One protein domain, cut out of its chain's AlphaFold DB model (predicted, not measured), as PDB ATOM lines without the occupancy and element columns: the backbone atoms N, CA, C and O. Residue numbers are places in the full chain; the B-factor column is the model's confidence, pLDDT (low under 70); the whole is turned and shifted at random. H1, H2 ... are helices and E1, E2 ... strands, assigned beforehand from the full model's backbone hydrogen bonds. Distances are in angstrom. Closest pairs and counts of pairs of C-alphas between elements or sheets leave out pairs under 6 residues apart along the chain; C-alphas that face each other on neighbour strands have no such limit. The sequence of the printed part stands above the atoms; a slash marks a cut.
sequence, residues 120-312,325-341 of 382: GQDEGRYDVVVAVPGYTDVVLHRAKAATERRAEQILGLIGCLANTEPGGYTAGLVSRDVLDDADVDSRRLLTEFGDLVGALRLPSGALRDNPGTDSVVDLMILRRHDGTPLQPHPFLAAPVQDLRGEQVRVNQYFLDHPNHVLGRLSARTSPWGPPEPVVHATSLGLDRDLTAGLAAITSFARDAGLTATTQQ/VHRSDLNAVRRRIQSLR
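What this domain is: This is residues 120 to 312 and 325 to 341 of the 382 residues of an uncharacterized protein of Myceligenerans xiligouense (UniProt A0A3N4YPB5). A twisted sheet of four strands forms the core, with long helix H1 on one face and long helix H5 on the other. Two small strand hairpins, E5 with E6 and E7 with E8, pack on each other beyond one end of the sheet, while H2 and H3 pack on H1 and H6 runs beside H1 away from the sheet. The printed part has 210 residues with six named helices and eight named strands, in the order E1 H1 E2 H2 H3 E3 E4 E5 E6 H4 E7 E8 H5 H6; the class is mixed, helices and strands. The large sheet is mixed, in the order E1 E2 E4 E3. The whole is compact, with a radius of gyration of the C-alphas of 17.0 A and spans of 49 by 40 by 31 A.

Where its parts are: E1, residues 126 to 132, begins at C-alpha (50.097, -66.618, 48.599). H1, residues 143 to 162, is 28.5 A long. E2, residues 164 to 175, is 21.3 A long and bends by 122 degrees at residue 167. H2 is residues 177 to 180 and H3 residues 184 to 191. E3, residues 194 to 201, bends by 61 degrees at residue 197; E4, residues 217 to 224, is 22.0 A long. E5 is residues 240 to 243, E6 246 to 249, H4 252 to 256, E7 264 to 270 and E8 273 to 280. H5, residues 286 to 303, is 25.7 A long. H6, residues 327 to 341, ends at C-alpha (64.535, -45.388, 29.753).

How they stand to each other: E1 and E2 are parallel at 7 degrees, with N 129 and O 169 2.8 A apart. E2 and E4 are antiparallel at 168 degrees, with N 170 and O 222 at 2.8 A. E4 and E3, a hairpin, are antiparallel at 160 degrees, with N 200 and O 219 at 2.8 A. E1, H1, E2 form a strand-helix-strand unit, two parallel neighbour strands joined through a helix, with a right-handed crossover. H1 and H5 make three layers with the sheet, at heights of 9.9 A and 9.3 A over it. The closest C-alphas of H5 and E3 are those of Ile 297 and Gly 198, 5.7 A. H1 touches H3, C-alphas 158 and 190 at 6.0 A, and only just touches H6, with 3 pairs of C-alphas within 8 A. H2, H3 and H4 only graze the sheet. Every O i to N i+4 pair is within hydrogen-bond range in H1, H3, H4, H5 and H6; H2 is too short for one. In the hairpin E5 and E6, N 241 and O 248 are 2.8 A apart; in the hairpin E7 and E8, N 266 and O 278 are 2.8 A apart. The closest C-alphas of E6 and E8 are those of Val 248 and Pro 275, 6.3 A.

The domain as a whole: The C-alphas farthest apart are those of Pro 271 and Gln 312, 53.5 A. Residues 313 to 324 are not printed, and C-alphas 312 and 325 are 21.7 A apart across the cut. The links E3 to E4 and E4 to E5 are long. The mean pLDDT of the printed part is 85.5; residue 120 and residues 228 to 232, 310 to 312 and 325 to 341 are under 70.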
ATOM      1  N   GLY A 120      63.673 -65.980  47.485       68.38
ATOM      2  CA  GLY A 120      64.373 -67.113  46.875       68.38
ATOM      3  C   GLY A 120      64.728 -68.250  47.832       68.38
ATOM      4  O   GLY A 120      65.423 -69.163  47.411       68.38
ATOM      5  N   GLN A 121      64.295 -68.177  49.091       72.00
ATOM      6  CA  GLN A 121      64.280 -69.312  50.022       72.00
ATOM      7  C   GLN A 121      62.843 -69.758  50.293       72.00
ATOM      8  O   GLN A 121      62.561 -70.943  50.416       72.00
ATOM      9  N   ASP A 122      61.929 -68.793  50.363       71.88
ATOM     10  CA  ASP A 122      60.509 -69.052  50.524       71.88
ATOM     11  C   ASP A 122      59.836 -69.202  49.161       71.88
ATOM     12  O   ASP A 122      59.576 -68.215  48.468       71.88
ATOM     13  N   GLU A 123      59.585 -70.455  48.783       70.19
ATOM     14  CA  GLU A 123      58.905 -70.837  47.546       70.19
ATOM     15  C   GLU A 123      57.385 -70.970  47.743       70.19
ATOM     16  O   GLU A 123      56.889 -71.277  48.831       70.19
ATOM     17  N   GLY A 124      56.637 -70.763  46.659       72.31
ATOM     18  CA  GLY A 124      55.179 -70.861  46.624       72.31
ATOM     19  C   GLY A 124      54.471 -69.506  46.561       72.31
ATOM     20  O   GLY A 124      55.049 -68.458  46.844       72.31
ATOM     21  N   ARG A 125      53.202 -69.548  46.152       85.75
ATOM     22  CA  ARG A 125      52.324 -68.381  46.032       85.75
ATOM     23  C   ARG A 125      51.447 -68.207  47.279       85.75
ATOM     24  O   ARG A 125      51.288 -69.116  48.091       85.75
ATOM     25  N   TYR A 126      50.888 -67.024  47.445       92.44
ATOM     26  CA  TYR A 126      50.097 -66.618  48.599       92.44
ATOM     27  C   TYR A 126      48.700 -66.221  48.131       92.44
ATOM     28  O   TYR A 126      48.543 -65.616  47.074       92.44
ATOM     29  N   ASP A 127      47.682 -66.539  48.919       94.88
ATOM     30  CA  ASP A 127      46.299 -66.138  48.644       94.88
ATOM     31  C   ASP A 127      46.133 -64.618  48.721       94.88
ATOM     32  O   ASP A 127      45.363 -64.017  47.969       94.88
ATOM     33  N   VAL A 128      46.885 -63.995  49.632       97.75
ATOM     34  CA  VAL A 128      46.934 -62.545  49.803       97.75
ATOM     35  C   VAL A 128      48.380 -62.079  49.890       97.75
ATOM     36  O   VAL A 128      49.147 -62.556  50.726       97.75
ATOM     37  N   VAL A 129      48.740 -61.092  49.076       98.25
ATOM     38  CA  VAL A 129      49.994 -60.350  49.202       98.25
ATOM     39  C   VAL A 129      49.686 -58.896  49.555       98.25
ATOM     40  O   VAL A 129      48.859 -58.263  48.910       98.25
ATOM     41  N   VAL A 130      50.336 -58.339  50.571       98.56
ATOM     42  CA  VAL A 130      50.211 -56.920  50.940       98.56
ATOM     43  C   VAL A 130      51.575 -56.255  50.809       98.56
ATOM     44  O   VAL A 130      52.560 -56.755  51.344       98.56
ATOM     45  N   ALA A 131      51.639 -55.128  50.108       96.69
ATOM     46  CA  ALA A 131      52.864 -54.376  49.878       96.69
ATOM     47  C   ALA A 131      52.731 -52.932  50.364       96.69
ATOM     48  O   ALA A 131      51.819 -52.205  49.971       96.69
ATOM     49  N   VAL A 132      53.692 -52.501  51.175       95.81
ATOM     50  CA  VAL A 132      53.771 -51.140  51.717       95.81
ATOM     51  C   VAL A 132      55.170 -50.590  51.437       95.81
ATOM     52  O   VAL A 132      56.047 -50.637  52.304       95.81
ATOM     53  N   PRO A 133      55.450 -50.160  50.193       91.81
ATOM     54  CA  PRO A 133      56.752 -49.614  49.826       91.81
ATOM     55  C   PRO A 133      57.150 -48.423  50.710       91.81
ATOM     56  O   PRO A 133      56.306 -47.754  51.297       91.81
ATOM     57  N   GLY A 134      58.451 -48.138  50.787       87.00
ATOM     58  CA  GLY A 134      58.928 -46.918  51.441       87.00
ATOM     59  C   GLY A 134      58.569 -45.658  50.656       87.00
ATOM     60  O   GLY A 134      58.323 -45.712  49.448       87.00
ATOM     61  N   TYR A 135      58.591 -44.524  51.357       89.25
ATOM     62  CA  TYR A 135      58.474 -43.178  50.791       89.25
ATOM     63  C   TYR A 135      57.219 -42.963  49.928       89.25
ATOM     64  O   TYR A 135      57.249 -42.215  48.945       89.25
ATOM     65  N   THR A 136      56.119 -43.652  50.245       91.38
ATOM     66  CA  THR A 136      54.850 -43.582  49.500       91.38
ATOM     67  C   THR A 136      54.119 -42.265  49.745       91.38
ATOM     68  O   THR A 136      53.543 -41.718  48.809       91.38
ATOM     69  N   ASP A 137      54.217 -41.729  50.959       92.38
ATOM     70  CA  ASP A 137      53.665 -40.457  51.435       92.38
ATOM     71  C   ASP A 137      54.658 -39.292  51.387       92.38
ATOM     72  O   ASP A 137      54.379 -38.234  51.938       92.38
ATOM     73  N   VAL A 138      55.796 -39.443  50.707       90.75
ATOM     74  CA  VAL A 138      56.794 -38.372  50.570       90.75
ATOM     75  C   VAL A 138      56.565 -37.579  49.281       90.75
ATOM     76  O   VAL A 138      56.363 -38.157  48.212       90.75
ATOM     77  N   VAL A 139      56.636 -36.253  49.324       89.00
ATOM     78  CA  VAL A 139      56.774 -35.440  48.105       89.00
ATOM     79  C   VAL A 139      58.237 -35.467  47.670       89.00
ATOM     80  O   VAL A 139      59.121 -35.121  48.446       89.00
ATOM     81  N   LEU A 140      58.489 -35.887  46.428       90.19
ATOM     82  CA  LEU A 140      59.820 -35.854  45.820       90.19
ATOM     83  C   LEU A 140      59.847 -34.753  44.766       90.19
ATOM     84  O   LEU A 140      59.175 -34.837  43.741       90.19
ATOM     85  N   HIS A 141      60.644 -33.727  45.015       89.81
ATOM     86  CA  HIS A 141      60.759 -32.536  44.187       89.81
ATOM     87  C   HIS A 141      61.576 -32.785  42.920       89.81
ATOM     88  O   HIS A 141      61.413 -32.097  41.912       89.81
ATOM     89  N   ARG A 142      62.437 -33.806  42.921       87.25
ATOM     90  CA  ARG A 142      63.150 -34.227  41.713       87.25
ATOM     91  C   ARG A 142      62.286 -35.164  40.878       87.25
ATOM     92  O   ARG A 142      62.078 -36.319  41.244       87.25
ATOM     93  N   ALA A 143      61.920 -34.725  39.672       84.12
ATOM     94  CA  ALA A 143      61.144 -35.523  38.713       84.12
ATOM     95  C   ALA A 143      61.746 -36.918  38.434       84.12
ATOM     96  O   ALA A 143      61.019 -37.903  38.283       84.12
ATOM     97  N   LYS A 144      63.084 -37.022  38.411       83.50
ATOM     98  CA  LYS A 144      63.789 -38.304  38.272       83.50
ATOM     99  C   LYS A 144      63.535 -39.233  39.466       83.50
ATOM    100  O   LYS A 144      63.238 -40.400  39.248       83.50
ATOM    101  N   ALA A 145      63.594 -38.716  40.694       84.50
ATOM    102  CA  ALA A 145      63.370 -39.506  41.904       84.50
ATOM    103  C   ALA A 145      61.915 -39.996  41.995       84.50
ATOM    104  O   ALA A 145      61.680 -41.174  42.255       84.50
ATOM    105  N   ALA A 146      60.939 -39.135  41.679       85.88
ATOM    106  CA  ALA A 146      59.532 -39.533  41.582       85.88
ATOM    107  C   ALA A 146      59.315 -40.629  40.516       85.88
ATOM    108  O   ALA A 146      58.615 -41.612  40.751       85.88
ATOM    109  N   THR A 147      59.989 -40.516  39.365       86.25
ATOM    110  CA  THR A 147      59.948 -41.530  38.294       86.25
ATOM    111  C   THR A 147      60.581 -42.859  38.702       86.25
ATOM    112  O   THR A 147      60.067 -43.925  38.357       86.25
ATOM    113  N   GLU A 148      61.697 -42.823  39.427       84.06
ATOM    114  CA  GLU A 148      62.355 -44.018  39.956       84.06
ATOM    115  C   GLU A 148      61.469 -44.718  40.987       84.06
ATOM    116  O   GLU A 148      61.184 -45.904  40.811       84.06
ATOM    117  N   ARG A 149      60.918 -43.972  41.956       89.06
ATOM    118  CA  ARG A 149      59.948 -44.490  42.929       89.06
ATOM    119  C   ARG A 149      58.744 -45.133  42.245       89.06
ATOM    120  O   ARG A 149      58.374 -46.254  42.588       89.06
ATOM    121  N   ARG A 150      58.131 -44.454  41.270       89.12
ATOM    122  CA  ARG A 150      56.976 -44.987  40.528       89.12
ATOM    123  C   ARG A 150      57.310 -46.324  39.871       89.12
ATOM    124  O   ARG A 150      56.552 -47.283  40.005       89.12
ATOM    125  N   ALA A 151      58.448 -46.401  39.182       83.31
ATOM    126  CA  ALA A 151      58.882 -47.630  38.527       83.31
ATOM    127  C   ALA A 151      59.130 -48.762  39.535       83.31
ATOM    128  O   ALA A 151      58.722 -49.895  39.291       83.31
ATOM    129  N   GLU A 152      59.756 -48.467  40.675       84.12
ATOM    130  CA  GLU A 152      59.963 -49.436  41.755       84.12
ATOM    131  C   GLU A 152      58.640 -49.947  42.332       84.12
ATOM    132  O   GLU A 152      58.493 -51.151  42.533       84.12
ATOM    133  N   GLN A 153      57.659 -49.066  42.537       91.50
ATOM    134  CA  GLN A 153      56.342 -49.441  43.053       91.50
ATOM    135  C   GLN A 153      55.553 -50.290  42.048       91.50
ATOM    136  O   GLN A 153      55.018 -51.326  42.431       91.50
ATOM    137  N   ILE A 154      55.544 -49.933  40.758       87.81
ATOM    138  CA  ILE A 154      54.910 -50.742  39.698       87.81
ATOM    139  C   ILE A 154      55.553 -52.131  39.611       87.81
ATOM    140  O   ILE A 154      54.852 -53.143  39.645       87.81
ATOM    141  N   LEU A 155      56.886 -52.198  39.552       83.69
ATOM    142  CA  LEU A 155      57.620 -53.466  39.544       83.69
ATOM    143  C   LEU A 155      57.352 -54.294  40.803       83.69
ATOM    144  O   LEU A 155      57.218 -55.515  40.724       83.69
ATOM    145  N   GLY A 156      57.292 -53.632  41.958       86.69
ATOM    146  CA  GLY A 156      56.973 -54.245  43.238       86.69
ATOM    147  C   GLY A 156      55.585 -54.876  43.229       86.69
ATOM    148  O   GLY A 156      55.458 -56.044  43.588       86.69
ATOM    149  N   LEU A 157      54.567 -54.153  42.750       91.50
ATOM    150  CA  LEU A 157      53.199 -54.663  42.614       91.50
ATOM    151  C   LEU A 157      53.118 -55.851  41.649       91.50
ATOM    152  O   LEU A 157      52.474 -56.846  41.971       91.50
ATOM    153  N   ILE A 158      53.820 -55.800  40.513       87.88
ATOM    154  CA  ILE A 158      53.913 -56.931  39.576       87.88
ATOM    155  C   ILE A 158      54.556 -58.145  40.256       87.88
ATOM    156  O   ILE A 158      54.049 -59.260  40.150       87.88
ATOM    157  N   GLY A 159      55.650 -57.939  40.994       84.62
ATOM    158  CA  GLY A 159      56.290 -58.993  41.779       84.62
ATOM    159  C   GLY A 159      55.372 -59.566  42.865       84.62
ATOM    160  O   GLY A 159      55.376 -60.773  43.098       84.62
ATOM    161  N   CYS A 160      54.545 -58.737  43.498       91.69
ATOM    162  CA  CYS A 160      53.548 -59.183  44.472       91.69
ATOM    163  C   CYS A 160      52.451 -60.017  43.807       91.69
ATOM    164  O   CYS A 160      52.171 -61.126  44.258       91.69
ATOM    165  N   LEU A 161      51.920 -59.559  42.670       89.69
ATOM    166  CA  LEU A 161      50.977 -60.331  41.868       89.69
ATOM    167  C   LEU A 161      51.594 -61.657  41.418       89.69
ATOM    168  O   LEU A 161      50.907 -62.671  41.434       89.69
ATOM    169  N   ALA A 162      52.875 -61.695  41.039       85.94
ATOM    170  CA  ALA A 162      53.610 -62.924  40.704       85.94
ATOM    171  C   ALA A 162      53.621 -63.948  41.841       85.94
ATOM    172  O   ALA A 162      53.469 -65.144  41.604       85.94
ATOM    173  N   ASN A 163      53.743 -63.460  43.073       86.56
ATOM    174  CA  ASN A 163      53.667 -64.273  44.280       86.56
ATOM    175  C   ASN A 163      52.224 -64.513  44.742       86.56
ATOM    176  O   ASN A 163      52.032 -65.193  45.740       86.56
ATOM    177  N   THR A 164      51.214 -63.992  44.048       92.50
ATOM    178  CA  THR A 164      49.806 -64.207  44.392       92.50
ATOM    179  C   THR A 164      49.257 -65.413  43.630       92.50
ATOM    180  O   THR A 164      49.576 -65.621  42.451       92.50
ATOM    181  N   GLU A 165      48.452 -66.232  44.301       91.81
ATOM    182  CA  GLU A 165      47.708 -67.326  43.673       91.81
ATOM    183  C   GLU A 165      46.722 -66.769  42.623       91.81
ATOM    184  O   GLU A 165      46.156 -65.693  42.835       91.81
ATOM    185  N   PRO A 166      46.502 -67.447  41.481       89.69
ATOM    186  CA  PRO A 166      45.466 -67.063  40.519       89.69
ATOM    187  C   PRO A 166      44.102 -66.852  41.190       89.69
ATOM    188  O   PRO A 166      43.583 -67.756  41.833       89.69
ATOM    189  N   GLY A 167      43.527 -65.653  41.058       90.00
ATOM    190  CA  GLY A 167      42.265 -65.276  41.703       90.00
ATOM    191  C   GLY A 167      42.379 -64.835  43.167       90.00
ATOM    192  O   GLY A 167      41.363 -64.511  43.785       90.00
ATOM    193  N   GLY A 168      43.598 -64.802  43.712       94.44
ATOM    194  CA  GLY A 168      43.939 -64.177  44.988       94.44
ATOM    195  C   GLY A 168      44.139 -62.667  44.853       94.44
ATOM    196  O   GLY A 168      43.991 -62.092  43.767       94.44
ATOM    197  N   TYR A 169      44.505 -62.012  45.955       97.50
ATOM    198  CA  TYR A 169      44.611 -60.553  46.011       97.50
ATOM    199  C   TYR A 169      46.020 -60.048  46.297       97.50
ATOM    200  O   TYR A 169      46.719 -60.559  47.164       97.50
ATOM    201  N   THR A 170      46.402 -58.970  45.618       98.06
ATOM    202  CA  THR A 170      47.508 -58.100  46.018       98.06
ATOM    203  C   THR A 170      46.940 -56.760  46.471       98.06
ATOM    204  O   THR A 170      46.246 -56.103  45.701       98.06
ATOM    205  N   ALA A 171      47.252 -56.315  47.683       98.50
ATOM    206  CA  ALA A 171      46.972 -54.955  48.132       98.50
ATOM    207  C   ALA A 171      48.265 -54.137  48.200       98.50
ATOM    208  O   ALA A 171      49.298 -54.643  48.636       98.50
ATOM    209  N   GLY A 172      48.214 -52.877  47.781       98.19
ATOM    210  CA  GLY A 172      49.361 -51.976  47.774       98.19
ATOM    211  C   GLY A 172      49.012 -50.622  48.369       98.19
ATOM    212  O   GLY A 172      48.064 -49.998  47.906       98.19
ATOM    213  N   LEU A 173      49.779 -50.147  49.349       98.00
ATOM    214  CA  LEU A 173      49.716 -48.753  49.790       98.00
ATOM    215  C   LEU A 173      50.813 -47.978  49.058       98.00
ATOM    216  O   LEU A 173      51.980 -48.080  49.419       98.00
ATOM    217  N   VAL A 174      50.462 -47.274  47.985       96.94
ATOM    218  CA  VAL A 174      51.419 -46.717  47.019       96.94
ATOM    219  C   VAL A 174      51.317 -45.203  46.904       96.94
ATOM    220  O   VAL A 174      50.316 -44.598  47.275       96.94
ATOM    221  N   SER A 175      52.365 -44.575  46.369       95.69
ATOM    222  CA  SER A 175      52.301 -43.146  46.057       95.69
ATOM    223  C   SER A 175      51.296 -42.882  44.934       95.69
ATOM    224  O   SER A 175      51.126 -43.717  44.038       95.69
ATOM    225  N   ARG A 176      50.697 -41.685  44.921       94.06
ATOM    226  CA  ARG A 176      49.808 -41.244  43.832       94.06
ATOM    227  C   ARG A 176      50.424 -41.317  42.437       94.06
ATOM    228  O   ARG A 176      49.696 -41.412  41.455       94.06
ATOM    229  N   ASP A 177      51.754 -41.325  42.333       90.88
ATOM    230  CA  ASP A 177      52.466 -41.447  41.058       90.88
ATOM    231  C   ASP A 177      52.158 -42.763  40.341       90.88
ATOM    232  O   ASP A 177      52.248 -42.827  39.122       90.88
ATOM    233  N   VAL A 178      51.762 -43.825  41.048       93.56
ATOM    234  CA  VAL A 178      51.354 -45.079  40.397       93.56
ATOM    235  C   VAL A 178      50.121 -44.864  39.513       93.56
ATOM    236  O   VAL A 178      50.071 -45.354  38.380       93.56
ATOM    237  N   LEU A 179      49.143 -44.098  40.001       95.19
ATOM    238  CA  LEU A 179      47.870 -43.879  39.318       95.19
ATOM    239  C   LEU A 179      47.868 -42.594  38.474       95.19
ATOM    240  O   LEU A 179      47.403 -42.625  37.339       95.19
ATOM    241  N   ASP A 180      48.426 -41.484  38.943       94.44
ATOM    242  CA  ASP A 180      48.287 -40.179  38.271       94.44
ATOM    243  C   ASP A 180      49.325 -39.913  37.166       94.44
ATOM    244  O   ASP A 180      49.263 -38.878  36.495       94.44
ATOM    245  N   ASP A 181      50.294 -40.809  36.957       89.44
ATOM    246  CA  ASP A 181      51.351 -40.564  35.975       89.44
ATOM    247  C   ASP A 181      50.831 -40.506  34.535       89.44
ATOM    248  O   ASP A 181      49.907 -41.228  34.157       89.44
ATOM    249  N   ALA A 182      51.459 -39.674  33.707       85.81
ATOM    250  CA  ALA A 182      51.118 -39.563  32.293       85.81
ATOM    251  C   ALA A 182      51.441 -40.842  31.502       85.81
ATOM    252  O   ALA A 182      50.772 -41.124  30.508       85.81
ATOM    253  N   ASP A 183      52.459 -41.593  31.929       81.38
ATOM    254  CA  ASP A 183      52.876 -42.842  31.309       81.38
ATOM    255  C   ASP A 183      51.863 -43.956  31.590       81.38
ATOM    256  O   ASP A 183      51.734 -44.483  32.699       81.38
ATOM    257  N   VAL A 184      51.148 -44.334  30.536       86.38
ATOM    258  CA  VAL A 184      50.159 -45.408  30.563       86.38
ATOM    259  C   VAL A 184      50.828 -46.784  30.496       86.38
ATOM    260  O   VAL A 184      50.242 -47.761  30.958       86.38
ATOM    261  N   ASP A 185      52.048 -46.893  29.965       80.50
ATOM    262  CA  ASP A 185      52.695 -48.182  29.699       80.50
ATOM    263  C   ASP A 185      53.071 -48.906  30.990       80.50
ATOM    264  O   ASP A 185      52.864 -50.114  31.114       80.50
ATOM    265  N   SER A 186      53.511 -48.154  32.000       78.50
ATOM    266  CA  SER A 186      53.748 -48.675  33.349       78.50
ATOM    267  C   SER A 186      52.487 -49.321  33.952       78.50
ATOM    268  O   SER A 186      52.562 -50.392  34.556       78.50
ATOM    269  N   ARG A 187      51.306 -48.716  33.750       88.19
ATOM    270  CA  ARG A 187      50.025 -49.275  34.219       88.19
ATOM    271  C   ARG A 187      49.523 -50.415  33.338       88.19
ATOM    272  O   ARG A 187      48.993 -51.379  33.877       88.19
ATOM    273  N   ARG A 188      49.739 -50.359  32.019       83.81
ATOM    274  CA  ARG A 188      49.444 -51.483  31.107       83.81
ATOM    275  C   ARG A 188      50.194 -52.739  31.515       83.81
ATOM    276  O   ARG A 188      49.603 -53.807  31.575       83.81
ATOM    277  N   LEU A 189      51.463 -52.601  31.880       80.50
ATOM    278  CA  LEU A 189      52.232 -53.737  32.362       80.50
ATOM    279  C   LEU A 189      51.611 -54.349  33.628       80.50
ATOM    280  O   LEU A 189      51.555 -55.566  33.748       80.50
ATOM    281  N   LEU A 190      51.099 -53.533  34.555       83.38
ATOM    282  CA  LEU A 190      50.392 -54.042  35.734       83.38
ATOM    283  C   LEU A 190      49.128 -54.834  35.345       83.38
ATOM    284  O   LEU A 190      48.868 -55.887  35.929       83.38
ATOM    285  N   THR A 191      48.392 -54.368  34.327       84.88
ATOM    286  CA  THR A 191      47.178 -55.040  33.827       84.88
ATOM    287  C   THR A 191      47.433 -56.398  33.178       84.88
ATOM    288  O   THR A 191      46.509 -57.195  33.087       84.88
ATOM    289  N   GLU A 192      48.668 -56.708  32.774       83.38
ATOM    290  CA  GLU A 192      49.030 -58.042  32.267       83.38
ATOM    291  C   GLU A 192      49.042 -59.115  33.370       83.38
ATOM    292  O   GLU A 192      49.022 -60.309  33.075       83.38
ATOM    293  N   PHE A 193      49.091 -58.706  34.642       86.00
ATOM    294  CA  PHE A 193      49.173 -59.618  35.784       86.00
ATOM    295  C   PHE A 193      47.901 -59.651  36.620       86.00
ATOM    296  O   PHE A 193      47.583 -60.685  37.209       86.00
ATOM    297  N   GLY A 194      47.216 -58.521  36.752       87.69
ATOM    298  CA  GLY A 194      46.092 -58.399  37.662       87.69
ATOM    299  C   GLY A 194      45.192 -57.221  37.341       87.69
ATOM    300  O   GLY A 194      45.587 -56.271  36.668       87.69
ATOM    301  N   ASP A 195      43.983 -57.274  37.877       88.62
ATOM    302  CA  ASP A 195      42.955 -56.263  37.661       88.62
ATOM    303  C   ASP A 195      42.763 -55.407  38.884       88.62
ATOM    304  O   ASP A 195      42.781 -55.901  40.010       88.62
ATOM    305  N   LEU A 196      42.497 -54.127  38.654       93.06
ATOM    306  CA  LEU A 196      42.083 -53.232  39.715       93.06
ATOM    307  C   LEU A 196      40.671 -53.601  40.178       93.06
ATOM    308  O   LEU A 196      39.696 -53.355  39.475       93.06
ATOM    309  N   VAL A 197      40.580 -54.154  41.386       94.44
ATOM    310  CA  VAL A 197      39.315 -54.352  42.110       94.44
ATOM    311  C   VAL A 197      38.788 -53.000  42.583       94.44
ATOM    312  O   VAL A 197      37.599 -52.713  42.498       94.44
ATOM    313  N   GLY A 198      39.704 -52.162  43.066       95.88
ATOM    314  CA  GLY A 198      39.459 -50.778  43.430       95.88
ATOM    315  C   GLY A 198      40.674 -50.162  44.117       95.88
ATOM    316  O   GLY A 198      41.572 -50.863  44.575       95.88
ATOM    317  N   ALA A 199      40.700 -48.841  44.190       97.94
ATOM    318  CA  ALA A 199      41.627 -48.053  44.981       97.94
ATOM    319  C   ALA A 199      40.881 -47.031  45.848       97.94
ATOM    320  O   ALA A 199      39.795 -46.590  45.473       97.94
ATOM    321  N   LEU A 200      41.480 -46.635  46.972       98.69
ATOM    322  CA  LEU A 200      41.080 -45.483  47.777       98.69
ATOM    323  C   LEU A 200      42.226 -44.485  47.843       98.69
ATOM    324  O   LEU A 200      43.349 -44.862  48.158       98.69
ATOM    325  N   ARG A 201      41.922 -43.213  47.610       98.50
ATOM    326  CA  ARG A 201      42.865 -42.108  47.737       98.50
ATOM    327  C   ARG A 201      42.702 -41.448  49.097       98.50
ATOM    328  O   ARG A 201      41.634 -40.917  49.400       98.50
ATOM    329  N   LEU A 202      43.742 -41.509  49.919       97.94
ATOM    330  CA  LEU A 202      43.716 -41.024  51.298       97.94
ATOM    331  C   LEU A 202      43.874 -39.492  51.362       97.94
ATOM    332  O   LEU A 202      44.387 -38.882  50.418       97.94
ATOM    333  N   PRO A 203      43.466 -38.855  52.480       95.56
ATOM    334  CA  PRO A 203      43.832 -37.472  52.763       95.56
ATOM    335  C   PRO A 203      45.347 -37.248  52.710       95.56
ATOM    336  O   PRO A 203      46.126 -38.108  53.125       95.56
ATOM    337  N   SER A 204      45.769 -36.069  52.258       93.12
ATOM    338  CA  SER A 204      47.162 -35.634  52.401       93.12
ATOM    339  C   SER A 204      47.529 -35.580  53.885       93.12
ATOM    340  O   SER A 204      46.712 -35.155  54.706       93.12
ATOM    341  N   GLY A 205      48.714 -36.085  54.230       92.00
ATOM    342  CA  GLY A 205      49.169 -36.181  55.617       92.00
ATOM    343  C   GLY A 205      48.454 -37.251  56.449       92.00
ATOM    344  O   GLY A 205      48.629 -37.300  57.663       92.00
ATOM    345  N   ALA A 206      47.646 -38.128  55.832       93.62
ATOM    346  CA  ALA A 206      46.902 -39.151  56.570       93.62
ATOM    347  C   ALA A 206      47.809 -40.120  57.336       93.62
ATOM    348  O   ALA A 206      47.442 -40.522  58.433       93.62
ATOM    349  N   LEU A 207      48.954 -40.511  56.763       93.69
ATOM    350  CA  LEU A 207      49.890 -41.441  57.409       93.69
ATOM    351  C   LEU A 207      50.745 -40.735  58.463       93.69
ATOM    352  O   LEU A 207      50.955 -41.266  59.552       93.69
ATOM    353  N   ARG A 208      51.227 -39.539  58.118       90.31
ATOM    354  CA  ARG A 208      52.094 -38.691  58.930       90.31
ATOM    355  C   ARG A 208      51.689 -37.244  58.696       90.31
ATOM    356  O   ARG A 208      51.718 -36.773  57.560       90.31
ATOM    357  N   ASP A 209      51.342 -36.540  59.766       84.50
ATOM    358  CA  ASP A 209      51.044 -35.108  59.704       84.50
ATOM    359  C   ASP A 209      52.360 -34.323  59.629       84.50
ATOM    360  O   ASP A 209      52.867 -33.827  60.636       84.50
ATOM    361  N   ASN A 210      52.962 -34.291  58.435       82.44
ATOM    362  CA  ASN A 210      54.171 -33.521  58.154       82.44
ATOM    363  C   ASN A 210      53.940 -32.555  56.981       82.44
ATOM    364  O   ASN A 210      54.256 -32.876  55.828       82.44
ATOM    365  N   PRO A 211      53.339 -31.383  57.252       78.06
ATOM    366  CA  PRO A 211      52.942 -30.451  56.211       78.06
ATOM    367  C   PRO A 211      54.111 -30.032  55.318       78.06
ATOM    368  O   PRO A 211      55.108 -29.482  55.780       78.06
ATOM    369  N   GLY A 212      53.945 -30.219  54.011       73.50
ATOM    370  CA  GLY A 212      54.905 -29.769  52.999       73.50
ATOM    371  C   GLY A 212      55.858 -30.857  52.514       73.50
ATOM    372  O   GLY A 212      56.416 -30.710  51.430       73.50
ATOM    373  N   THR A 213      55.973 -31.964  53.247       78.12
ATOM    374  CA  THR A 213      56.649 -33.187  52.788       78.12
ATOM    375  C   THR A 213      55.662 -34.314  52.494       78.12
ATOM    376  O   THR A 213      56.059 -35.345  51.961       78.12
ATOM    377  N   ASP A 214      54.396 -34.130  52.870       82.44
ATOM    378  CA  ASP A 214      53.321 -35.102  52.762       82.44
ATOM    379  C   ASP A 214      52.719 -35.159  51.350       82.44
ATOM    380  O   ASP A 214      52.307 -34.152  50.765       82.44
ATOM    381  N   SER A 215      52.658 -36.368  50.801       86.56
ATOM    382  CA  SER A 215      52.064 -36.676  49.504       86.56
ATOM    383  C   SER A 215      50.763 -37.453  49.665       86.56
ATOM    384  O   SER A 215      50.485 -38.071  50.693       86.56
ATOM    385  N   VAL A 216      49.945 -37.420  48.618       92.94
ATOM    386  CA  VAL A 216      48.746 -38.246  48.524       92.94
ATOM    387  C   VAL A 216      49.146 -39.708  48.312       92.94
ATOM    388  O   VAL A 216      49.997 -40.025  47.476       92.94
ATOM    389  N   VAL A 217      48.486 -40.593  49.056       96.25
ATOM    390  CA  VAL A 217      48.708 -42.040  49.026       96.25
ATOM    391  C   VAL A 217      47.440 -42.745  48.581       96.25
ATOM    392  O   VAL A 217      46.340 -42.390  49.008       96.25
ATOM    393  N   ASP A 218      47.612 -43.783  47.772       98.25
ATOM    394  CA  ASP A 218      46.528 -44.617  47.285       98.25
ATOM    395  C   ASP A 218      46.646 -46.036  47.873       98.25
ATOM    396  O   ASP A 218      47.687 -46.685  47.778       98.25
ATOM    397  N   LEU A 219      45.567 -46.540  48.478       98.69
ATOM    398  CA  LEU A 219      45.402 -47.952  48.824       98.69
ATOM    399  C   LEU A 219      44.753 -48.667  47.639       98.69
ATOM    400  O   LEU A 219      43.569 -48.475  47.390       98.69
ATOM    401  N   MET A 220      45.503 -49.501  46.929       97.69
ATOM    402  CA  MET A 220      45.043 -50.282  45.781       97.69
ATOM    403  C   MET A 220      44.769 -51.736  46.170       97.69
ATOM    404  O   MET A 220      45.548 -52.332  46.910       97.69
ATOM    405  N   ILE A 221      43.709 -52.330  45.621       97.88
ATOM    406  CA  ILE A 221      43.401 -53.763  45.695       97.88
ATOM    407  C   ILE A 221      43.367 -54.309  44.270       97.88
ATOM    408  O   ILE A 221      42.577 -53.868  43.432       97.88
ATOM    409  N   LEU A 222      44.233 -55.277  44.005       95.31
ATOM    410  CA  LEU A 222      44.402 -55.946  42.725       95.31
ATOM    411  C   LEU A 222      44.019 -57.419  42.868       95.31
ATOM    412  O   LEU A 222      44.382 -58.054  43.858       95.31
ATOM    413  N   ARG A 223      43.329 -57.982  41.878       93.69
ATOM    414  CA  ARG A 223      43.048 -59.419  41.792       93.69
ATOM    415  C   ARG A 223      43.969 -60.043  40.758       93.69
ATOM    416  O   ARG A 223      44.062 -59.550  39.638       93.69
ATOM    417  N   ARG A 224      44.644 -61.128  41.118       92.31
ATOM    418  CA  ARG A 224      45.487 -61.878  40.188       92.31
ATOM    419  C   ARG A 224      44.617 -62.576  39.140       92.31
ATOM    420  O   ARG A 224      43.624 -63.203  39.501       92.31
ATOM    421  N   HIS A 225      45.012 -62.525  37.868       86.75
ATOM    422  CA  HIS A 225      44.291 -63.224  36.797       86.75
ATOM    423  C   HIS A 225      44.228 -64.734  37.051       86.75
ATOM    424  O   HIS A 225      45.233 -65.347  37.416       86.75
ATOM    425  N   ASP A 226      43.061 -65.328  36.811       83.12
ATOM    426  CA  ASP A 226      42.794 -66.771  36.907       83.12
ATOM    427  C   ASP A 226      42.280 -67.387  35.596       83.12
ATOM    428  O   ASP A 226      41.742 -68.490  35.586       83.12
ATOM    429  N   GLY A 227      42.463 -66.680  34.475       73.50
ATOM    430  CA  GLY A 227      42.003 -67.109  33.150       73.50
ATOM    431  C   GLY A 227      40.581 -66.660  32.801       73.50
ATOM    432  O   GLY A 227      40.133 -66.886  31.677       73.50
ATOM    433  N   THR A 228      39.881 -65.987  33.718       68.50
ATOM    434  CA  THR A 228      38.594 -65.344  33.431       68.50
ATOM    435  C   THR A 228      38.814 -64.078  32.586       68.50
ATOM    436  O   THR A 228      39.724 -63.313  32.902       68.50
ATOM    437  N   PRO A 229      38.028 -63.820  31.519       57.38
ATOM    438  CA  PRO A 229      38.152 -62.598  30.726       57.38
ATOM    439  C   PRO A 229      37.842 -61.356  31.557       57.38
ATOM    440  O   PRO A 229      36.871 -61.338  32.317       57.38
ATOM    441  N   LEU A 230      38.635 -60.306  31.370       61.91
ATOM    442  CA  LEU A 230      38.574 -59.117  32.212       61.91
ATOM    443  C   LEU A 230      37.990 -57.913  31.494       61.91
ATOM    444  O   LEU A 230      38.028 -57.798  30.268       61.91
ATOM    445  N   GLN A 231      37.390 -57.049  32.306       61.69
ATOM    446  CA  GLN A 231      36.723 -55.816  31.904       61.69
ATOM    447  C   GLN A 231      37.748 -54.721  31.550       61.69
ATOM    448  O   GLN A 231      38.927 -54.852  31.887       61.69
ATOM    449  N   PRO A 232      37.327 -53.628  30.881       61.12
ATOM    450  CA  PRO A 232      38.212 -52.513  30.554       61.12
ATOM    451  C   PRO A 232      38.942 -52.001  31.796       61.12
ATOM    452  O   PRO A 232      38.362 -51.962  32.874       61.12
ATOM    453  N   HIS A 233      40.195 -51.574  31.642       74.56
ATOM    454  CA  HIS A 233      41.020 -51.069  32.738       74.56
ATOM    455  C   HIS A 233      40.811 -49.548  32.900       74.56
ATOM    456  O   HIS A 233      41.495 -48.771  32.221       74.56
ATOM    457  N   PRO A 234      39.890 -49.082  33.774       72.62
ATOM    458  CA  PRO A 234      39.525 -47.662  33.852       72.62
ATOM    459  C   PRO A 234      40.691 -46.794  34.331       72.62
ATOM    460  O   PRO A 234      40.744 -45.603  34.053       72.62
ATOM    461  N   PHE A 235      41.671 -47.399  35.008       88.50
ATOM    462  CA  PHE A 235      42.799 -46.701  35.609       88.50
ATOM    463  C   PHE A 235      43.976 -46.457  34.653       88.50
ATOM    464  O   PHE A 235      45.025 -45.977  35.077       88.50
ATOM    465  N   LEU A 236      43.860 -46.777  33.361       90.31
ATOM    466  CA  LEU A 236      44.955 -46.527  32.418       90.31
ATOM    467  C   LEU A 236      45.155 -45.034  32.144       90.31
ATOM    468  O   LEU A 236      46.296 -44.580  32.067       90.31
ATOM    469  N   ALA A 237      44.075 -44.265  32.022       91.88
ATOM    470  CA  ALA A 237      44.142 -42.844  31.702       91.88
ATOM    471  C   ALA A 237      44.321 -41.974  32.956       91.88
ATOM    472  O   ALA A 237      43.718 -42.226  33.995       91.88
ATOM    473  N   ALA A 238      45.113 -40.911  32.827       93.56
ATOM    474  CA  ALA A 238      45.278 -39.868  33.839       93.56
ATOM    475  C   ALA A 238      45.184 -38.483  33.173       93.56
ATOM    476  O   ALA A 238      46.212 -37.850  32.898       93.56
ATOM    477  N   PRO A 239      43.966 -38.040  32.799       94.88
ATOM    478  CA  PRO A 239      43.776 -36.739  32.171       94.88
ATOM    479  C   PRO A 239      44.177 -35.593  33.107       94.88
ATOM    480  O   PRO A 239      44.137 -35.704  34.333       94.88
ATOM    481  N   VAL A 240      44.542 -34.459  32.509       95.81
ATOM    482  CA  VAL A 240      44.775 -33.211  33.245       95.81
ATOM    483  C   VAL A 240      43.426 -32.622  33.653       95.81
ATOM    484  O   VAL A 240      42.513 -32.539  32.835       95.81
ATOM    485  N   GLN A 241      43.314 -32.234  34.918       95.88
ATOM    486  CA  GLN A 241      42.158 -31.596  35.527       95.88
ATOM    487  C   GLN A 241      42.536 -30.200  36.011       95.88
ATOM    488  O   GLN A 241      43.614 -30.001  36.575       95.88
ATOM    489  N   ASP A 242      41.616 -29.255  35.837       95.00
ATOM    490  CA  ASP A 242      41.709 -27.937  36.454       95.00
ATOM    491  C   ASP A 242      41.115 -27.996  37.864       95.00
ATOM    492  O   ASP A 242      39.901 -28.128  38.047       95.00
ATOM    493  N   LEU A 243      41.979 -27.899  38.873       92.94
ATOM    494  CA  LEU A 243      41.591 -27.837  40.272       92.94
ATOM    495  C   LEU A 243      41.892 -26.446  40.834       92.94
ATOM    496  O   LEU A 243      42.905 -26.231  41.494       92.94
ATOM    497  N   ARG A 244      40.948 -25.516  40.633       87.50
ATOM    498  CA  ARG A 244      41.004 -24.119  41.120       87.50
ATOM    499  C   ARG A 244      42.120 -23.286  40.473       87.50
ATOM    500  O   ARG A 244      42.767 -22.496  41.153       87.50
ATOM    501  N   GLY A 245      42.302 -23.431  39.165       88.50
ATOM    502  CA  GLY A 245      43.304 -22.716  38.372       88.50
ATOM    503  C   GLY A 245      44.635 -23.455  38.251       88.50
ATOM    504  O   GLY A 245      45.504 -23.013  37.506       88.50
ATOM    505  N   GLU A 246      44.784 -24.586  38.939       93.62
ATOM    506  CA  GLU A 246      45.976 -25.427  38.897       93.62
ATOM    507  C   GLU A 246      45.718 -26.680  38.060       93.62
ATOM    508  O   GLU A 246      44.717 -27.375  38.241       93.62
ATOM    509  N   GLN A 247      46.639 -26.979  37.147       93.88
ATOM    510  CA  GLN A 247      46.529 -28.112  36.229       93.88
ATOM    511  C   GLN A 247      47.235 -29.332  36.821       93.88
ATOM    512  O   GLN A 247      48.463 -29.419  36.790       93.88
ATOM    513  N   VAL A 248      46.469 -30.293  37.334       93.94
ATOM    514  CA  VAL A 248      47.008 -31.535  37.907       93.94
ATOM    515  C   VAL A 248      46.470 -32.752  37.177       93.94
ATOM    516  O   VAL A 248      45.330 -32.769  36.723       93.94
ATOM    517  N   ARG A 249      47.280 -33.804  37.057       94.00
ATOM    518  CA  ARG A 249      46.776 -35.088  36.563       94.00
ATOM    519  C   ARG A 249      46.036 -35.816  37.669       94.00
ATOM    520  O   ARG A 249      46.513 -35.863  38.798       94.00
ATOM    521  N   VAL A 250      44.896 -36.388  37.309       96.31
ATOM    522  CA  VAL A 250      44.092 -37.236  38.186       96.31
ATOM    523  C   VAL A 250      43.727 -38.476  37.396       96.31
ATOM    524  O   VAL A 250      43.214 -38.371  36.281       96.31
ATOM    525  N   ASN A 251      44.013 -39.649  37.950       96.94
ATOM    526  CA  ASN A 251      43.644 -40.902  37.315       96.94
ATOM    527  C   ASN A 251      42.130 -40.981  37.063       96.94
ATOM    528  O   ASN A 251      41.329 -40.655  37.942       96.94
ATOM    529  N   GLN A 252      41.745 -41.460  35.879       95.69
ATOM    530  CA  GLN A 252      40.351 -41.580  35.454       95.69
ATOM    531  C   GLN A 252      39.516 -42.420  36.431       95.69
ATOM    532  O   GLN A 252      38.365 -42.082  36.680       95.69
ATOM    533  N   TYR A 253      40.110 -43.425  37.083       96.31
ATOM    534  CA  TYR A 253      39.447 -44.197  38.133       96.31
ATOM    535  C   TYR A 253      38.868 -43.306  39.247       96.31
ATOM    536  O   TYR A 253      37.735 -43.509  39.672       96.31
ATOM    537  N   PHE A 254      39.602 -42.291  39.714       97.44
ATOM    538  CA  PHE A 254      39.104 -41.395  40.768       97.44
ATOM    539  C   PHE A 254      38.077 -40.381  40.257       97.44
ATOM    540  O   PHE A 254      37.269 -39.891  41.042       97.44
ATOM    541  N   LEU A 255      38.093 -40.076  38.957       96.25
ATOM    542  CA  LEU A 255      37.071 -39.242  38.320       96.25
ATOM    543  C   LEU A 255      35.748 -40.002  38.179       96.25
ATOM    544  O   LEU A 255      34.687 -39.430  38.423       96.25
ATOM    545  N   ASP A 256      35.822 -41.292  37.855       95.12
ATOM    546  CA  ASP A 256      34.661 -42.179  37.734       95.12
ATOM    547  C   ASP A 256      34.122 -42.611  39.109       95.12
ATOM    548  O   ASP A 256      32.924 -42.857  39.268       95.12
ATOM    549  N   HIS A 257      34.991 -42.654  40.123       95.75
ATOM    550  CA  HIS A 257      34.660 -43.027  41.495       95.75
ATOM    551  C   HIS A 257      35.043 -41.933  42.508       95.75
ATOM    552  O   HIS A 257      35.931 -42.132  43.345       95.75
ATOM    553  N   PRO A 258      34.369 -40.769  42.505       95.75
ATOM    554  CA  PRO A 258      34.720 -39.656  43.391       95.75
ATOM    555  C   PRO A 258      34.570 -39.996  44.883       95.75
ATOM    556  O   PRO A 258      35.273 -39.435  45.716       95.75
ATOM    557  N   ASN A 259      33.700 -40.948  45.237       95.00
ATOM    558  CA  ASN A 259      33.541 -41.469  46.601       95.00
ATOM    559  C   ASN A 259      34.722 -42.341  47.071       95.00
ATOM    560  O   ASN A 259      34.765 -42.723  48.238       95.00
ATOM    561  N   HIS A 260      35.656 -42.680  46.180       97.69
ATOM    562  CA  HIS A 260      36.900 -43.372  46.514       97.69
ATOM    563  C   HIS A 260      38.057 -42.404  46.799       97.69
ATOM    564  O   HIS A 260      39.132 -42.836  47.211       97.69
ATOM    565  N   VAL A 261      37.842 -41.094  46.644       98.19
ATOM    566  CA  VAL A 261      38.704 -40.065  47.229       98.19
ATOM    567  C   VAL A 261      38.171 -39.753  48.624       98.19
ATOM    568  O   VAL A 261      37.077 -39.213  48.773       98.19
ATOM    569  N   LEU A 262      38.934 -40.102  49.661       97.69
ATOM    570  CA  LEU A 262      38.525 -40.003  51.066       97.69
ATOM    571  C   LEU A 262      38.656 -38.566  51.588       97.69
ATOM    572  O   LEU A 262      39.401 -38.276  52.520       97.69
ATOM    573  N   GLY A 263      37.975 -37.632  50.934       96.19
ATOM    574  CA  GLY A 263      38.108 -36.214  51.207       96.19
ATOM    575  C   GLY A 263      37.767 -35.350  50.005       96.19
ATOM    576  O   GLY A 263      37.174 -35.791  49.024       96.19
ATOM    577  N   ARG A 264      38.163 -34.080  50.074       95.56
ATOM    578  CA  ARG A 264      37.999 -33.133  48.969       95.56
ATOM    579  C   ARG A 264      39.309 -32.975  48.210       95.56
ATOM    580  O   ARG A 264      40.250 -32.393  48.750       95.56
ATOM    581  N   LEU A 265      39.324 -33.417  46.955       95.81
ATOM    582  CA  LEU A 265      40.438 -33.201  46.036       95.81
ATOM    583  C   LEU A 265      40.585 -31.710  45.683       95.81
ATOM    584  O   LEU A 265      39.606 -30.989  45.481       95.81
ATOM    585  N   SER A 266      41.826 -31.248  45.634       95.00
ATOM    586  CA  SER A 266      42.251 -29.895  45.286       95.00
ATOM    587  C   SER A 266      43.689 -29.945  44.766       95.00
ATOM    588  O   SER A 266      44.262 -31.027  44.647       95.00
ATOM    589  N   ALA A 267      44.281 -28.792  44.478       93.62
ATOM    590  CA  ALA A 267      45.683 -28.687  44.109       93.62
ATOM    591  C   ALA A 267      46.360 -27.545  44.872       93.62
ATOM    592  O   ALA A 267      45.708 -26.588  45.301       93.62
ATOM    593  N   ARG A 268      47.673 -27.674  45.050       89.44
ATOM    594  CA  ARG A 268      48.546 -26.698  45.701       89.44
ATOM    595  C   ARG A 268      49.704 -26.375  44.766       89.44
ATOM    596  O   ARG A 268      50.377 -27.284  44.285       89.44
ATOM    597  N   THR A 269      49.963 -25.090  44.551       89.56
ATOM    598  CA  THR A 269      51.135 -24.626  43.803       89.56
ATOM    599  C   THR A 269      52.420 -25.141  44.458       89.56
ATOM    600  O   THR A 269      52.560 -25.083  45.682       89.56
ATOM    601  N   SER A 270      53.361 -25.628  43.652       86.06
ATOM    602  CA  SER A 270      54.657 -26.120  44.122       86.06
ATOM    603  C   SER A 270      55.770 -25.157  43.707       86.06
ATOM    604  O   SER A 270      55.846 -24.799  42.532       86.06
ATOM    605  N   PRO A 271      56.676 -24.751  44.616       85.25
ATOM    606  CA  PRO A 271      57.854 -23.972  44.233       85.25
ATOM    607  C   PRO A 271      58.889 -24.808  43.460       85.25
ATOM    608  O   PRO A 271      59.867 -24.253  42.968       85.25
ATOM    609  N   TRP A 272      58.684 -26.125  43.361       82.81
ATOM    610  CA  TRP A 272      59.615 -27.082  42.764       82.81
ATOM    611  C   TRP A 272      59.210 -27.552  41.363       82.81
ATOM    612  O   TRP A 272      59.912 -28.367  40.767       82.81
ATOM    613  N   GLY A 273      58.074 -27.085  40.832       81.94
ATOM    614  CA  GLY A 273      57.591 -27.510  39.521       81.94
ATOM    615  C   GLY A 273      56.065 -27.505  39.404       81.94
ATOM    616  O   GLY A 273      55.429 -26.550  39.853       81.94
ATOM    617  N   PRO A 274      55.464 -28.530  38.766       85.19
ATOM    618  CA  PRO A 274      54.015 -28.628  38.614       85.19
ATOM    619  C   PRO A 274      53.272 -28.582  39.959       85.19
ATOM    620  O   PRO A 274      53.829 -28.998  40.977       85.19
ATOM    621  N   PRO A 275      52.014 -28.113  39.980       90.00
ATOM    622  CA  PRO A 275      51.195 -28.169  41.183       90.00
ATOM    623  C   PRO A 275      50.977 -29.614  41.646       90.00
ATOM    624  O   PRO A 275      50.916 -30.548  40.845       90.00
ATOM    625  N   GLU A 276      50.816 -29.778  42.955       89.12
ATOM    626  CA  GLU A 276      50.610 -31.071  43.604       89.12
ATOM    627  C   GLU A 276      49.130 -31.270  43.956       89.12
ATOM    628  O   GLU A 276      48.500 -30.340  44.482       89.12
ATOM    629  N   PRO A 277      48.546 -32.457  43.714       92.06
ATOM    630  CA  PRO A 277      47.209 -32.765  44.198       92.06
ATOM    631  C   PRO A 277      47.206 -32.861  45.730       92.06
ATOM    632  O   PRO A 277      48.109 -33.427  46.340       92.06
ATOM    633  N   VAL A 278      46.155 -32.331  46.351       93.56
ATOM    634  CA  VAL A 278      45.955 -32.350  47.804       93.56
ATOM    635  C   VAL A 278      44.545 -32.826  48.112       93.56
ATOM    636  O   VAL A 278      43.577 -32.346  47.517       93.56
ATOM    637  N   VAL A 279      44.415 -33.740  49.073       95.62
ATOM    638  CA  VAL A 279      43.123 -34.268  49.523       95.62
ATOM    639  C   VAL A 279      42.875 -33.809  50.948       95.62
ATOM    640  O   VAL A 279      43.571 -34.202  51.878       95.62
ATOM    641  N   HIS A 280      41.858 -32.973  51.129       94.69
ATOM    642  CA  HIS A 280      41.468 -32.511  52.456       94.69
ATOM    643  C   HIS A 280      40.559 -33.534  53.131       94.69
ATOM    644  O   HIS A 280      39.502 -33.851  52.584       94.69
ATOM    645  N   ALA A 281      40.944 -33.992  54.323       93.88
ATOM    646  CA  ALA A 281      40.158 -34.925  55.124       93.88
ATOM    647  C   ALA A 281      38.720 -34.432  55.363       93.88
ATOM    648  O   ALA A 281      38.457 -33.228  55.473       93.88
ATOM    649  N   THR A 282      37.786 -35.377  55.465       92.62
ATOM    650  CA  THR A 282      36.412 -35.077  55.871       92.62
ATOM    651  C   THR A 282      36.325 -34.860  57.386       92.62
ATOM    652  O   THR A 282      37.222 -35.220  58.148       92.62
ATOM    653  N   SER A 283      35.199 -34.320  57.857       90.00
ATOM    654  CA  SER A 283      34.905 -34.234  59.293       90.00
ATOM    655  C   SER A 283      34.492 -35.574  59.922       90.00
ATOM    656  O   SER A 283      34.270 -35.625  61.128       90.00
ATOM    657  N   LEU A 284      34.312 -36.635  59.124       88.00
ATOM    658  CA  LEU A 284      33.869 -37.950  59.599       88.00
ATOM    659  C   LEU A 284      35.015 -38.775  60.200       88.00
ATOM    660  O   LEU A 284      34.756 -39.641  61.037       88.00
ATOM    661  N   GLY A 285      36.252 -38.473  59.800       92.69
ATOM    662  CA  GLY A 285      37.464 -39.162  60.233       92.69
ATOM    663  C   GLY A 285      37.843 -40.342  59.333       92.69
ATOM    664  O   GLY A 285      36.991 -41.005  58.743       92.69
ATOM    665  N   LEU A 286      39.149 -40.621  59.275       94.56
ATOM    666  CA  LEU A 286      39.746 -41.579  58.340       94.56
ATOM    667  C   LEU A 286      39.181 -43.003  58.464       94.56
ATOM    668  O   LEU A 286      38.983 -43.654  57.448       94.56
ATOM    669  N   ASP A 287      38.898 -43.485  59.680       94.56
ATOM    670  CA  ASP A 287      38.360 -44.842  59.891       94.56
ATOM    671  C   ASP A 287      37.011 -45.025  59.188       94.56
ATOM    672  O   ASP A 287      36.821 -45.944  58.396       94.56
ATOM    673  N   ARG A 288      36.095 -44.075  59.398       94.94
ATOM    674  CA  ARG A 288      34.761 -44.116  58.800       94.94
ATOM    675  C   ARG A 288      34.816 -43.996  57.280       94.94
ATOM    676  O   ARG A 288      34.063 -44.690  56.596       94.94
ATOM    677  N   ASP A 289      35.699 -43.143  56.771       96.81
ATOM    678  CA  ASP A 289      35.900 -42.962  55.334       96.81
ATOM    679  C   ASP A 289      36.507 -44.223  54.692       96.81
ATOM    680  O   ASP A 289      36.022 -44.668  53.651       96.81
ATOM    681  N   LEU A 290      37.486 -44.868  55.341       97.38
ATOM    682  CA  LEU A 290      38.044 -46.158  54.910       97.38
ATOM    683  C   LEU A 290      36.978 -47.255  54.897       97.38
ATOM    684  O   LEU A 290      36.838 -47.951  53.891       97.38
ATOM    685  N   THR A 291      36.205 -47.392  55.979       96.06
ATOM    686  CA  THR A 291      35.129 -48.387  56.069       96.06
ATOM    687  C   THR A 291      34.118 -48.195  54.939       96.06
ATOM    688  O   THR A 291      33.763 -49.155  54.256       96.06
ATOM    689  N   ALA A 292      33.662 -46.960  54.709       96.81
ATOM    690  CA  ALA A 292      32.682 -46.662  53.667       96.81
ATOM    691  C   ALA A 292      33.250 -46.878  52.253       96.81
ATOM    692  O   ALA A 292      32.589 -47.495  51.416       96.81
ATOM    693  N   GLY A 293      34.475 -46.415  51.996       97.94
ATOM    694  CA  GLY A 293      35.146 -46.577  50.708       97.94
ATOM    695  C   GLY A 293      35.386 -48.046  50.360       97.94
ATOM    696  O   GLY A 293      35.051 -48.488  49.262       97.94
ATOM    697  N   LEU A 294      35.893 -48.841  51.307       98.06
ATOM    698  CA  LEU A 294      36.107 -50.272  51.091       98.06
ATOM    699  C   LEU A 294      34.785 -51.040  50.988       98.06
ATOM    700  O   LEU A 294      34.688 -51.973  50.194       98.06
ATOM    701  N   ALA A 295      33.740 -50.649  51.719       96.44
ATOM    702  CA  ALA A 295      32.411 -51.231  51.534       96.44
ATOM    703  C   ALA A 295      31.881 -50.997  50.106       96.44
ATOM    704  O   ALA A 295      31.320 -51.914  49.504       96.44
ATOM    705  N   ALA A 296      32.109 -49.810  49.533       96.38
ATOM    706  CA  ALA A 296      31.735 -49.514  48.151       96.38
ATOM    707  C   ALA A 296      32.520 -50.381  47.150       96.38
ATOM    708  O   ALA A 296      31.910 -51.032  46.298       96.38
ATOM    709  N   ILE A 297      33.847 -50.472  47.312       96.25
ATOM    710  CA  ILE A 297      34.714 -51.327  46.481       96.25
ATOM    711  C   ILE A 297      34.275 -52.793  46.562       96.25
ATOM    712  O   ILE A 297      34.103 -53.447  45.539       96.25
ATOM    713  N   THR A 298      34.052 -53.319  47.767       95.38
ATOM    714  CA  THR A 298      33.676 -54.730  47.952       95.38
ATOM    715  C   THR A 298      32.259 -55.047  47.486       95.38
ATOM    716  O   THR A 298      31.993 -56.182  47.090       95.38
ATOM    717  N   SER A 299      31.334 -54.083  47.507       94.00
ATOM    718  CA  SER A 299      30.021 -54.246  46.876       94.00
ATOM    719  C   SER A 299      30.169 -54.387  45.364       94.00
ATOM    720  O   SER A 299      29.753 -55.401  44.813       94.00
ATOM    721  N   PHE A 300      30.845 -53.429  44.723       90.75
ATOM    722  CA  PHE A 300      31.075 -53.447  43.278       90.75
ATOM    723  C   PHE A 300      31.804 -54.719  42.829       90.75
ATOM    724  O   PHE A 300      31.385 -55.383  41.887       90.75
ATOM    725  N   ALA A 301      32.870 -55.093  43.538       90.56
ATOM    726  CA  ALA A 301      33.661 -56.272  43.221       90.56
ATOM    727  C   ALA A 301      32.842 -57.568  43.288       90.56
ATOM    728  O   ALA A 301      33.005 -58.432  42.431       90.56
ATOM    729  N   ARG A 302      31.941 -57.708  44.271       90.00
ATOM    730  CA  ARG A 302      31.043 -58.869  44.358       90.00
ATOM    731  C   ARG A 302      30.051 -58.902  43.204       90.00
ATOM    732  O   ARG A 302      29.886 -59.957  42.598       90.00
ATOM    733  N   ASP A 303      29.454 -57.762  42.869       87.94
ATOM    734  CA  ASP A 303      28.516 -57.651  41.745       87.94
ATOM    735  C   ASP A 303      29.205 -57.948  40.400       87.94
ATOM    736  O   ASP A 303      28.604 -58.534  39.501       87.94
ATOM    737  N   ALA A 304      30.492 -57.608  40.285       84.56
ATOM    738  CA  ALA A 304      31.334 -57.873  39.121       84.56
ATOM    739  C   ALA A 304      31.994 -59.270  39.114       84.56
ATOM    740  O   ALA A 304      32.734 -59.583  38.183       84.56
ATOM    741  N   GLY A 305      31.768 -60.112  40.133       84.06
ATOM    742  CA  GLY A 305      32.376 -61.446  40.233       84.06
ATOM    743  C   GLY A 305      33.887 -61.453  40.514       84.06
ATOM    744  O   GLY A 305      34.546 -62.472  40.325       84.06
ATOM    745  N   LEU A 306      34.451 -60.345  40.996       84.00
ATOM    746  CA  LEU A 306      35.872 -60.183  41.330       84.00
ATOM    747  C   LEU A 306      36.205 -60.702  42.744       84.00
ATOM    748  O   LEU A 306      37.009 -60.094  43.452       84.00
ATOM    749  N   THR A 307      35.575 -61.799  43.176       86.19
ATOM    750  CA  THR A 307      35.770 -62.432  44.497       86.19
ATOM    751  C   THR A 307      36.953 -63.412  44.512       86.19
ATOM    752  O   THR A 307      37.423 -63.849  43.455       86.19
ATOM    753  N   ALA A 308      37.431 -63.774  45.709       80.75
ATOM    754  CA  ALA A 308      38.498 -64.759  45.876       80.75
ATOM    755  C   ALA A 308      38.064 -66.129  45.337       80.75
ATOM    756  O   ALA A 308      36.975 -66.606  45.660       80.75
ATOM    757  N   THR A 309      38.934 -66.783  44.566       79.56
ATOM    758  CA  THR A 309      38.698 -68.141  44.031       79.56
ATOM    759  C   THR A 309      39.727 -69.174  44.503       79.56
ATOM    760  O   THR A 309      39.559 -70.361  44.240       79.56
ATOM    761  N   THR A 310      40.737 -68.777  45.283       64.38
ATOM    762  CA  THR A 310      41.887 -69.616  45.694       64.38
ATOM    763  C   THR A 310      41.583 -70.623  46.815       64.38
ATOM    764  O   THR A 310      42.475 -71.080  47.515       64.38
ATOM    765  N   GLN A 311      40.321 -71.028  46.995       56.88
ATOM    766  CA  GLN A 311      39.813 -71.780  48.159       56.88
ATOM    767  C   GLN A 311      40.366 -73.218  48.341       56.88
ATOM    768  O   GLN A 311      39.891 -73.945  49.214       56.88
ATOM    769  N   GLN A 312      41.355 -73.662  47.561       45.12
ATOM    770  CA  GLN A 312      41.966 -74.979  47.730       45.12
ATOM    771  C   GLN A 312      43.276 -74.856  48.523       45.12
ATOM    772  O   GLN A 312      44.151 -74.097  48.109       45.12
ATOM    773  N   VAL A 325      56.186 -64.888  36.097       42.47
ATOM    774  CA  VAL A 325      57.200 -64.122  36.831       42.47
ATOM    775  C   VAL A 325      58.025 -64.905  37.850       42.47
ATOM    776  O   VAL A 325      57.892 -64.788  39.065       42.47
ATOM    777  N   HIS A 326      58.981 -65.656  37.303       44.94
ATOM    778  CA  HIS A 326      60.189 -66.091  37.997       44.94
ATOM    779  C   HIS A 326      61.161 -64.895  38.173       44.94
ATOM    780  O   HIS A 326      61.048 -63.869  37.499       44.94
ATOM    781  N   ARG A 327      62.180 -64.996  39.044       45.94
ATOM    782  CA  ARG A 327      63.237 -63.960  39.216       45.94
ATOM    783  C   ARG A 327      63.884 -63.517  37.888       45.94
ATOM    784  O   ARG A 327      64.329 -62.377  37.761       45.94
ATOM    785  N   SER A 328      63.933 -64.411  36.900       40.91
ATOM    786  CA  SER A 328      64.390 -64.136  35.530       40.91
ATOM    787  C   SER A 328      63.513 -63.126  34.788       40.91
ATOM    788  O   SER A 328      64.033 -62.357  33.980       40.91
ATOM    789  N   ASP A 329      62.225 -63.078  35.107       44.28
ATOM    790  CA  ASP A 329      61.246 -62.214  34.459       44.28
ATOM    791  C   ASP A 329      61.211 -60.849  35.130       44.28
ATOM    792  O   ASP A 329      61.140 -59.855  34.430       44.28
ATOM    793  N   LEU A 330      61.436 -60.742  36.447       45.31
ATOM    794  CA  LEU A 330      61.744 -59.443  37.068       45.31
ATOM    795  C   LEU A 330      63.005 -58.818  36.455       45.31
ATOM    796  O   LEU A 330      63.057 -57.606  36.268       45.31
ATOM    797  N   ASN A 331      64.002 -59.626  36.079       46.62
ATOM    798  CA  ASN A 331      65.145 -59.142  35.304       46.62
ATOM    799  C   ASN A 331      64.760 -58.787  33.859       46.62
ATOM    800  O   ASN A 331      65.300 -57.827  33.322       46.62
ATOM    801  N   ALA A 332      63.830 -59.508  33.225       43.44
ATOM    802  CA  ALA A 332      63.309 -59.162  31.902       43.44
ATOM    803  C   ALA A 332      62.493 -57.859  31.917       43.44
ATOM    804  O   ALA A 332      62.685 -57.020  31.043       43.44
ATOM    805  N   VAL A 333      61.673 -57.641  32.943       43.38
ATOM    806  CA  VAL A 333      60.915 -56.409  33.153       43.38
ATOM    807  C   VAL A 333      61.857 -55.268  33.535       43.38
ATOM    808  O   VAL A 333      61.764 -54.196  32.947       43.38
ATOM    809  N   ARG A 334      62.849 -55.488  34.414       48.72
ATOM    810  CA  ARG A 334      63.921 -54.507  34.673       48.72
ATOM    811  C   ARG A 334      64.676 -54.146  33.394       48.72
ATOM    812  O   ARG A 334      64.893 -52.967  33.151       48.72
ATOM    813  N   ARG A 335      65.016 -55.126  32.544       50.25
ATOM    814  CA  ARG A 335      65.609 -54.884  31.215       50.25
ATOM    815  C   ARG A 335      64.663 -54.112  30.302       50.25
ATOM    816  O   ARG A 335      65.124 -53.235  29.584       50.25
ATOM    817  N   ARG A 336      63.360 -54.400  30.328       44.78
ATOM    818  CA  ARG A 336      62.361 -53.693  29.520       44.78
ATOM    819  C   ARG A 336      62.227 -52.238  29.960       44.78
ATOM    820  O   ARG A 336      62.302 -51.356  29.114       44.78
ATOM    821  N   ILE A 337      62.128 -51.983  31.260       47.06
ATOM    822  CA  ILE A 337      62.104 -50.630  31.825       47.06
ATOM    823  C   ILE A 337      63.408 -49.897  31.522       47.06
ATOM    824  O   ILE A 337      63.365 -48.745  31.104       47.06
ATOM    825  N   GLN A 338      64.556 -50.565  31.655       47.41
ATOM    826  CA  GLN A 338      65.837 -49.982  31.271       47.41
ATOM    827  C   GLN A 338      65.863 -49.645  29.775       47.41
ATOM    828  O   GLN A 338      66.203 -48.526  29.431       47.41
ATOM    829  N   SER A 339      65.383 -50.530  28.896       46.09
ATOM    830  CA  SER A 339      65.318 -50.261  27.452       46.09
ATOM    831  C   SER A 339      64.387 -49.098  27.090       46.09
ATOM    832  O   SER A 339      64.678 -48.347  26.166       46.09
ATOM    833  N   LEU A 340      63.285 -48.920  27.828       43.88
ATOM    834  CA  LEU A 340      62.369 -47.790  27.652       43.88
ATOM    835  C   LEU A 340      63.006 -46.482  28.137       43.88
ATOM    836  O   LEU A 340      62.870 -45.454  27.478       43.88
ATOM    837  N   ARG A 341      63.748 -46.525  29.251       46.66
ATOM    838  CA  ARG A 341      64.535 -45.388  29.753       46.66
ATOM    839  C   ARG A 341      65.650 -45.009  28.781       46.66
ATOM    840  O   ARG A 341      65.772 -43.836  28.453       46.66
TER     841      ARG A 341